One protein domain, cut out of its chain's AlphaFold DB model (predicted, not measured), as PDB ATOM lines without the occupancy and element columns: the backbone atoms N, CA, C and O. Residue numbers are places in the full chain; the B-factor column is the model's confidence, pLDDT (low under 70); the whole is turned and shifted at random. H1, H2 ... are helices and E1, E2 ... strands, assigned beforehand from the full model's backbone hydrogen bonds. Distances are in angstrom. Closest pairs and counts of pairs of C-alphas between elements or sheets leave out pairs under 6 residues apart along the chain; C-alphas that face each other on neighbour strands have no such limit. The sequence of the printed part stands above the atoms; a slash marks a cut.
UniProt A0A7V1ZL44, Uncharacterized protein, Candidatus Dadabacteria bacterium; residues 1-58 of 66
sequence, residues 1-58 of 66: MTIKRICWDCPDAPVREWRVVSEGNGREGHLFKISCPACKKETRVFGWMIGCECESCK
ATOM      1  N   MET A   1     -30.465  25.904 -32.589       76.06
ATOM      2  CA  MET A   1     -31.923  26.165 -32.614       76.06
ATOM      3  C   MET A   1     -32.195  27.581 -32.114       76.06
ATOM      4  O   MET A   1     -31.547  28.005 -31.156       76.06
ATOM      5  N   THR A   2     -33.100  28.317 -32.761       83.44
ATOM      6  CA  THR A   2     -33.569  29.641 -32.317       83.44
ATOM      7  C   THR A   2     -35.044  29.577 -31.938       83.44
ATOM      8  O   THR A   2     -35.801  28.780 -32.486       83.44
ATOM      9  N   ILE A   3     -35.443  30.386 -30.960       85.25
ATOM     10  CA  ILE A   3     -36.800  30.422 -30.413       85.25
ATOM     11  C   ILE A   3     -37.345  31.834 -30.561       85.25
ATOM     12  O   ILE A   3     -36.698  32.795 -30.143       85.25
ATOM     13  N   LYS A   4     -38.560  31.958 -31.101       84.44
ATOM     14  CA  LYS A   4     -39.252  33.243 -31.238       84.44
ATOM     15  C   LYS A   4     -39.857  33.662 -29.895       84.44
ATOM     16  O   LYS A   4     -40.914  33.176 -29.508       84.44
ATOM     17  N   ARG A   5     -39.176  34.550 -29.170       81.62
ATOM     18  CA  ARG A   5     -39.629  35.120 -27.892       81.62
ATOM     19  C   ARG A   5     -39.052  36.519 -27.720       81.62
ATOM     20  O   ARG A   5     -37.908  36.762 -28.087       81.62
ATOM     21  N   ILE A   6     -39.827  37.433 -27.145       84.56
ATOM     22  CA  ILE A   6     -39.379  38.812 -26.925       84.56
ATOM     23  C   ILE A   6     -38.509  38.886 -25.660       84.56
ATOM     24  O   ILE A   6     -38.933  38.460 -24.587       84.56
ATOM     25  N   CYS A   7     -37.289  39.413 -25.787       86.50
ATOM     26  CA  CYS A   7     -36.471  39.878 -24.669       86.50
ATOM     27  C   CYS A   7     -36.793  41.350 -24.390       86.50
ATOM     28  O   CYS A   7     -36.459  42.211 -25.201       86.50
ATOM     29  N   TRP A   8     -37.425  41.629 -23.251       84.81
ATOM     30  CA  TRP A   8     -37.796  42.989 -22.839       84.81
ATOM     31  C   TRP A   8     -36.674  43.742 -22.112       84.81
ATOM     32  O   TRP A   8     -36.784  44.942 -21.908       84.81
ATOM     33  N   ASP A   9     -35.588  43.059 -21.743       84.19
ATOM     34  CA  ASP A   9     -34.445  43.650 -21.033       84.19
ATOM     35  C   ASP A   9     -33.387  44.272 -21.965       84.19
ATOM     36  O   ASP A   9     -32.363  44.759 -21.495       84.19
ATOM     37  N   CYS A  10     -33.562  44.188 -23.288       84.94
ATOM     38  CA  CYS A  10     -32.604  44.766 -24.229       84.94
ATOM     39  C   CYS A  10     -32.833  46.283 -24.345       84.94
ATOM     40  O   CYS A  10     -33.941  46.673 -24.715       84.94
ATOM     41  N   PRO A  11     -31.820  47.124 -24.059       73.56
ATOM     42  CA  PRO A  11     -31.991  48.575 -23.961       73.56
ATOM     43  C   PRO A  11     -32.278  49.254 -25.308       73.56
ATOM     44  O   PRO A  11     -33.034  50.218 -25.341       73.56
ATOM     45  N   ASP A  12     -31.716  48.747 -26.410       71.38
ATOM     46  CA  ASP A  12     -31.847  49.384 -27.729       71.38
ATOM     47  C   ASP A  12     -33.118  48.967 -28.485       71.38
ATOM     48  O   ASP A  12     -33.774  49.789 -29.123       71.38
ATOM     49  N   ALA A  13     -33.477  47.680 -28.439       73.62
ATOM     50  CA  ALA A  13     -34.670  47.152 -29.094       73.62
ATOM     51  C   ALA A  13     -35.058  45.772 -28.539       73.62
ATOM     52  O   ALA A  13     -34.177  44.964 -28.224       73.62
ATOM     53  N   PRO A  14     -36.363  45.438 -28.490       76.50
ATOM     54  CA  PRO A  14     -36.810  44.107 -28.108       76.50
ATOM     55  C   PRO A  14     -36.310  43.063 -29.113       76.50
ATOM     56  O   PRO A  14     -36.737  43.020 -30.270       76.50
ATOM     57  N   VAL A  15     -35.428  42.174 -28.658       83.06
ATOM     58  CA  VAL A  15     -34.949  41.049 -29.467       83.06
ATOM     59  C   VAL A  15     -36.037  39.985 -29.520       83.06
ATOM     60  O   VAL A  15     -36.519  39.543 -28.481       83.06
ATOM     61  N   ARG A  16     -36.428  39.562 -30.726       84.06
ATOM     62  CA  ARG A  16     -37.518  38.591 -30.938       84.06
ATOM     63  C   ARG A  16     -37.052  37.140 -31.024       84.06
ATOM     64  O   ARG A  16     -37.886  36.245 -31.134       84.06
ATOM     65  N   GLU A  17     -35.745  36.908 -30.983       88.00
ATOM     66  CA  GLU A  17     -35.149  35.589 -31.150       88.00
ATOM     67  C   GLU A  17     -34.131  35.295 -30.051       88.00
ATOM     68  O   GLU A  17     -33.176  36.038 -29.834       88.00
ATOM     69  N   TRP A  18     -34.322  34.168 -29.376       91.31
ATOM     70  CA  TRP A  18     -33.389  33.635 -28.392       91.31
ATOM     71  C   TRP A  18     -32.657  32.431 -28.971       91.31
ATOM     72  O   TRP A  18     -33.210  31.688 -29.784       91.31
ATOM     73  N   ARG A  19     -31.416  32.203 -28.541       91.62
ATOM     74  CA  ARG A  19     -30.651  31.004 -28.906       91.62
ATOM     75  C   ARG A  19     -30.795  29.945 -27.827       91.62
ATOM     76  O   ARG A  19     -30.658  30.260 -26.650       91.62
ATOM     77  N   VAL A  20     -31.019  28.696 -28.227       90.75
ATOM     78  CA  VAL A  20     -30.892  27.555 -27.312       90.75
ATOM     79  C   VAL A  20     -29.413  27.348 -26.998       90.75
ATOM     80  O   VAL A  20     -28.601  27.238 -27.915       90.75
ATOM     81  N   VAL A  21     -29.085  27.319 -25.709       92.56
ATOM     82  CA  VAL A  21     -27.731  27.078 -25.191       92.56
ATOM     83  C   VAL A  21     -27.572  25.618 -24.790       92.56
ATOM     84  O   VAL A  21     -26.559  25.000 -25.095       92.56
ATOM     85  N   SER A  22     -28.577  25.065 -24.118       90.88
ATOM     86  CA  SER A  22     -28.605  23.660 -23.729       90.88
ATOM     87  C   SER A  22     -30.041  23.186 -23.548       90.88
ATOM     88  O   SER A  22     -30.945  23.984 -23.291       90.88
ATOM     89  N   GLU A  23     -30.233  21.881 -23.636       89.88
ATOM     90  CA  GLU A  23     -31.494  21.206 -23.344       89.88
ATOM     91  C   GLU A  23     -31.265  20.112 -22.302       89.88
ATOM     92  O   GLU A  23     -30.136  19.657 -22.096       89.88
ATOM     93  N   GLY A  24     -32.320  19.734 -21.593       86.00
ATOM     94  CA  GLY A  24     -32.262  18.674 -20.601       86.00
ATOM     95  C   GLY A  24     -33.638  18.328 -20.057       86.00
ATOM     96  O   GLY A  24     -34.611  19.053 -20.253       86.00
ATOM     97  N   ASN A  25     -33.724  17.213 -19.341       81.69
ATOM     98  CA  ASN A  25     -34.966  16.782 -18.710       81.69
ATOM     99  C   ASN A  25     -35.061  17.349 -17.289       81.69
ATOM    100  O   ASN A  25     -34.211  17.087 -16.441       81.69
ATOM    101  N   GLY A  26     -36.094  18.148 -17.037       70.69
ATOM    102  CA  GLY A  26     -36.526  18.547 -15.705       70.69
ATOM    103  C   GLY A  26     -37.564  17.578 -15.139       70.69
ATOM    104  O   GLY A  26     -38.125  16.745 -15.849       70.69
ATOM    105  N   ARG A  27     -37.862  17.718 -13.842       70.25
ATOM    106  CA  ARG A  27     -38.883  16.911 -13.147       70.25
ATOM    107  C   ARG A  27     -40.275  17.055 -13.779       70.25
ATOM    108  O   ARG A  27     -41.053  16.112 -13.768       70.25
ATOM    109  N   GLU A  28     -40.542  18.227 -14.348       68.62
ATOM    110  CA  GLU A  28     -41.780  18.591 -15.041       68.62
ATOM    111  C   GLU A  28     -41.608  18.569 -16.570       68.62
ATOM    112  O   GLU A  28     -42.299  19.291 -17.269       68.62
ATOM    113  N   GLY A  29     -40.677  17.787 -17.125       78.75
ATOM    114  CA  GLY A  29     -40.534  17.615 -18.577       78.75
ATOM    115  C   GLY A  29     -39.337  18.338 -19.197       78.75
ATOM    116  O   GLY A  29     -38.370  18.678 -18.518       78.75
ATOM    117  N   HIS A  30     -39.362  18.521 -20.520       87.06
ATOM    118  CA  HIS A  30     -38.196  18.989 -21.275       87.06
ATOM    119  C   HIS A  30     -37.944  20.487 -21.047       87.06
ATOM    120  O   HIS A  30     -38.844  21.311 -21.223       87.06
ATOM    121  N   LEU A  31     -36.725  20.841 -20.650       90.19
ATOM    122  CA  LEU A  31     -36.333  22.183 -20.241       90.19
ATOM    123  C   LEU A  31     -35.190  22.695 -21.119       90.19
ATOM    124  O   LEU A  31     -34.147  22.058 -21.258       90.19
ATOM    125  N   PHE A  32     -35.365  23.893 -21.660       89.94
ATOM    126  CA  PHE A  32     -34.387  24.560 -22.505       89.94
ATOM    127  C   PHE A  32     -33.782  25.742 -21.766       89.94
ATOM    128  O   PHE A  32     -34.494  26.610 -21.258       89.94
ATOM    129  N   LYS A  33     -32.453  25.808 -21.753       93.06
ATOM    130  CA  LYS A  33     -31.719  27.017 -21.395       93.06
ATOM    131  C   LYS A  33     -31.557  27.856 -22.652       93.06
ATOM    132  O   LYS A  33     -31.006  27.389 -23.650       93.06
ATOM    133  N   ILE A  34     -32.025  29.094 -22.603       92.12
ATOM    134  CA  ILE A  34     -31.993  30.018 -23.733       92.12
ATOM    135  C   ILE A  34     -31.214  31.274 -23.364       92.12
ATOM    136  O   ILE A  34     -31.264  31.717 -22.220       92.12
ATOM    137  N   SER A  35     -30.509  31.858 -24.330       93.50
ATOM    138  CA  SER A  35     -29.744  33.095 -24.161       93.50
ATOM    139  C   SER A  35     -30.156  34.140 -25.191       93.50
ATOM    140  O   SER A  35     -30.321  33.839 -26.380       93.50
ATOM    141  N   CYS A  36     -30.329  35.377 -24.727       90.75
ATOM    142  CA  CYS A  36     -30.556  36.519 -25.594       90.75
ATOM    143  C   CYS A  36     -29.253  36.857 -26.340       90.75
ATOM    144  O   CYS A  36     -28.224  37.097 -25.706       90.75
ATOM    145  N   PRO A  37     -29.256  36.926 -27.680       88.31
ATOM    146  CA  PRO A  37     -28.037  37.183 -28.438       88.31
ATOM    147  C   PRO A  37     -27.456  38.586 -28.205       88.31
ATOM    148  O   PRO A  37     -26.235  38.723 -28.311       88.31
ATOM    149  N   ALA A  38     -28.286  39.583 -27.868       89.31
ATOM    150  CA  ALA A  38     -27.856  40.963 -27.635       89.31
ATOM    151  C   ALA A  38     -27.300  41.165 -26.217       89.31
ATOM    152  O   ALA A  38     -26.111  41.419 -26.058       89.31
ATOM    153  N   CYS A  39     -28.124  40.982 -25.179       90.12
ATOM    154  CA  CYS A  39     -27.725  41.251 -23.791       90.12
ATOM    155  C   CYS A  39     -27.110  40.047 -23.055       90.12
ATOM    156  O   CYS A  39     -26.793  40.151 -21.875       90.12
ATOM    157  N   LYS A  40     -26.984  38.883 -23.712       90.25
ATOM    158  CA  LYS A  40     -26.469  37.613 -23.153       90.25
ATOM    159  C   LYS A  40     -27.241  37.048 -21.959       90.25
ATOM    160  O   LYS A  40     -26.874  35.982 -21.469       90.25
ATOM    161  N   LYS A  41     -28.337  37.689 -21.536       90.69
ATOM    162  CA  LYS A  41     -29.213  37.208 -20.463       90.69
ATOM    163  C   LYS A  41     -29.673  35.789 -20.758       90.69
ATOM    164  O   LYS A  41     -30.126  35.499 -21.866       90.69
ATOM    165  N   GLU A  42     -29.578  34.924 -19.760       92.94
ATOM    166  CA  GLU A  42     -30.015  33.538 -19.849       92.94
ATOM    167  C   GLU A  42     -31.320  33.341 -19.077       92.94
ATOM    168  O   GLU A  42     -31.528  33.924 -18.013       92.94
ATOM    169  N   THR A  43     -32.211  32.509 -19.604       90.31
ATOM    170  CA  THR A  43     -33.413  32.067 -18.894       90.31
ATOM    171  C   THR A  43     -33.742  30.625 -19.259       90.31
ATOM    172  O   THR A  43     -33.122  30.033 -20.145       90.31
ATOM    173  N   ARG A  44     -34.694  30.031 -18.544       90.12
ATOM    174  CA  ARG A  44     -35.166  28.667 -18.770       90.12
ATOM    175  C   ARG A  44     -36.604  28.700 -19.257       90.12
ATOM    176  O   ARG A  44     -37.426  29.443 -18.728       90.12
ATOM    177  N   VAL A  45     -36.901  27.889 -20.261       88.31
ATOM    178  CA  VAL A  45     -38.250  27.713 -20.798       88.31
ATOM    179  C   VAL A  45     -38.537  26.230 -20.965       88.31
ATOM    180  O   VAL A  45     -37.664  25.462 -21.361       88.31
ATOM    181  N   PHE A  46     -39.759  25.816 -20.663       88.31
ATOM    182  CA  PHE A  46     -40.220  24.472 -20.973       88.31
ATOM    183  C   PHE A  46     -40.398  24.286 -22.483       88.31
ATOM    184  O   PHE A  46     -40.782  25.214 -23.196       88.31
ATOM    185  N   GLY A  47     -40.144  23.068 -22.961       87.88
ATOM    186  CA  GLY A  47     -40.218  22.705 -24.373       87.88
ATOM    187  C   GLY A  47     -41.584  22.964 -24.998       87.88
ATOM    188  O   GLY A  47     -41.661  23.448 -26.125       87.88
ATOM    189  N   TRP A  48     -42.669  22.723 -24.262       85.19
ATOM    190  CA  TRP A  48     -44.024  22.974 -24.758       85.19
ATOM    191  C   TRP A  48     -44.281  24.463 -25.049       85.19
ATOM    192  O   TRP A  48     -44.962  24.782 -26.018       85.19
ATOM    193  N   MET A  49     -43.658  25.392 -24.306       83.94
ATOM    194  CA  MET A  49     -43.786  26.840 -24.556       83.94
ATOM    195  C   MET A  49     -43.140  27.293 -25.870       83.94
ATOM    196  O   MET A  49     -43.364  28.422 -26.305       83.94
ATOM    197  N   ILE A  50     -42.298  26.454 -26.472       83.06
ATOM    198  CA  ILE A  50     -41.570  26.757 -27.708       83.06
ATOM    199  C   ILE A  50     -41.951  25.805 -28.846       83.06
ATOM    200  O   ILE A  50     -41.248  25.750 -29.851       83.06
ATOM    201  N   GLY A  51     -43.044  25.050 -28.686       80.06
ATOM    202  CA  GLY A  51     -43.526  24.105 -29.693       80.06
ATOM    203  C   GLY A  51     -42.643  22.867 -29.863       80.06
ATOM    204  O   GLY A  51     -42.605  22.295 -30.947       80.06
ATOM    205  N   CYS A  52     -41.903  22.451 -28.830       83.69
ATOM    206  CA  CYS A  52     -41.136  21.209 -28.880       83.69
ATOM    207  C   CYS A  52     -42.083  20.005 -29.008       83.69
ATOM    208  O   CYS A  52     -43.007  19.845 -28.214       83.69
ATOM    209  N   GLU A  53     -41.828  19.139 -29.989       81.88
ATOM    210  CA  GLU A  53     -42.699  18.007 -30.328       81.88
ATOM    211  C   GLU A  53     -42.366  16.700 -29.594       81.88
ATOM    212  O   GLU A  53     -42.888  15.638 -29.944       81.88
ATOM    213  N   CYS A  54     -41.497  16.772 -28.585       83.75
ATOM    214  CA  CYS A  54     -41.087  15.619 -27.796       83.75
ATOM    215  C   CYS A  54     -42.280  14.981 -27.063       83.75
ATOM    216  O   CYS A  54     -43.223  15.680 -26.692       83.75
ATOM    217  N   GLU A  55     -42.239  13.671 -26.804       81.31
ATOM    218  CA  GLU A  55     -43.336  12.978 -26.108       81.31
ATOM    219  C   GLU A  55     -43.602  13.600 -24.725       81.31
ATOM    220  O   GLU A  55     -44.733  13.966 -24.418       81.31
ATOM    221  N   SER A  56     -42.545  13.888 -23.955       79.19
ATOM    222  CA  SER A  56     -42.644  14.611 -22.678       79.19
ATOM    223  C   SER A  56     -43.277  15.999 -22.803       79.19
ATOM    224  O   SER A  56     -43.864  16.483 -21.847       79.19
ATOM    225  N   CYS A  57     -43.145  16.661 -23.953       81.88
ATOM    226  CA  CYS A  57     -43.667  17.997 -24.222       81.88
ATOM    227  C   CYS A  57     -45.151  17.936 -24.609       81.88
ATOM    228  O   CYS A  57     -45.931  18.778 -24.179       81.88
ATOM    229  N   LYS A  58     -45.533  16.921 -25.394       78.19
ATOM    230  CA  LYS A  58     -46.913  16.645 -25.822       78.19
ATOM    231  C   LYS A  58     -47.787  16.138 -24.675       78.19
ATOM    232  O   LYS A  58     -48.964  16.470 -24.615       78.19
TER     233      LYS A  58
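Overview. This is residues 1 to 58 of the 66 residues of an uncharacterized protein of Candidatus Dadabacteria bacterium (UniProt A0A7V1ZL44). A single sheet of four strands, strongly twisted and curled like part of a barrel, makes the body, and the printed part ends in two very short helices at its edge. H1 sits beside the strands, and H2 only grazes the sheet near the E2 to E3 link; the loop from E1 to E2 lies at the opposite end of the long axis. The printed part has 58 residues, with E1, E2, E3, E4, H1 and H2 in that order along the chain; the sheet's order is E1, E2, E3, E4, antiparallel throughout, and the class is mixed, helices and strands. The whole is compact, with a radius of gyration of the C-alphas of 11.8 A, and is a rod in outline, spanning 38 by 16 by 16 A.

Along the chain. E1 runs from residues 2 to 7, 13.1 A long, and begins at C-alpha 2, (-33.569, 29.641, -32.317). E2, residues 15 to 26, is the longest strand at 26.4 A and bends by 70 degrees at residue 22. E3 covers residues 29 to 35 over 19.7 A, and E4 covers residues 42 to 46 over 13.7 A. H1 is residues 47 to 50, 5.4 A, and H2 is residues 55 to 58, 5.1 A, ending at C-alpha 58, (-46.913, 16.645, -25.822).

Arrangement. The strands form a meander, each the antiparallel neighbour of the one before, and successive strands make hairpins. E1 is an edge strand beside E2, at 117 degrees between directions, with N 3 and O 18 2.8 A apart, within hydrogen-bond range. The pairing is staggered: E2 pairs with E1 over residues 15 to 19 and with E3 over residues 19 to 26. E2 and E3 stand at 141 degrees, with N 31 and O 24 at 2.8 A and N 24 and O 31 at 3.0 A. E3 and the other edge strand, E4, stand at 154 degrees, with N 34 and O 43 at 2.9 A. E1 and E4 are apart. H1 is on the sheet at the sheet's level, with a height over the sheet of 1.9 A; the closest C-alphas of E3 and H1, His 30 and Gly 47, are 5.2 A apart. H2 only grazes the sheet with residues 55 to 58; the C-alphas of Gly 29 and Ser 56, the closest of E3 and H2, are 5.5 A apart. H1 and H2 only just touch, and only at the corner by their link, with 3 pairs of C-alphas within 8 A; the closest are Trp 48 and Cys 57, 5.0 A. Both helices are too short for an O i to N i+4 pair, and each has its one O i to N i+3 pair within range.

Size, cuts and confidence. The two C-alphas farthest apart, Asp 12 and Glu 55, are 38.2 A apart. The printed part has no cut and no long link. The mean pLDDT of the printed part is 84.7, and residue 28 alone is under 70.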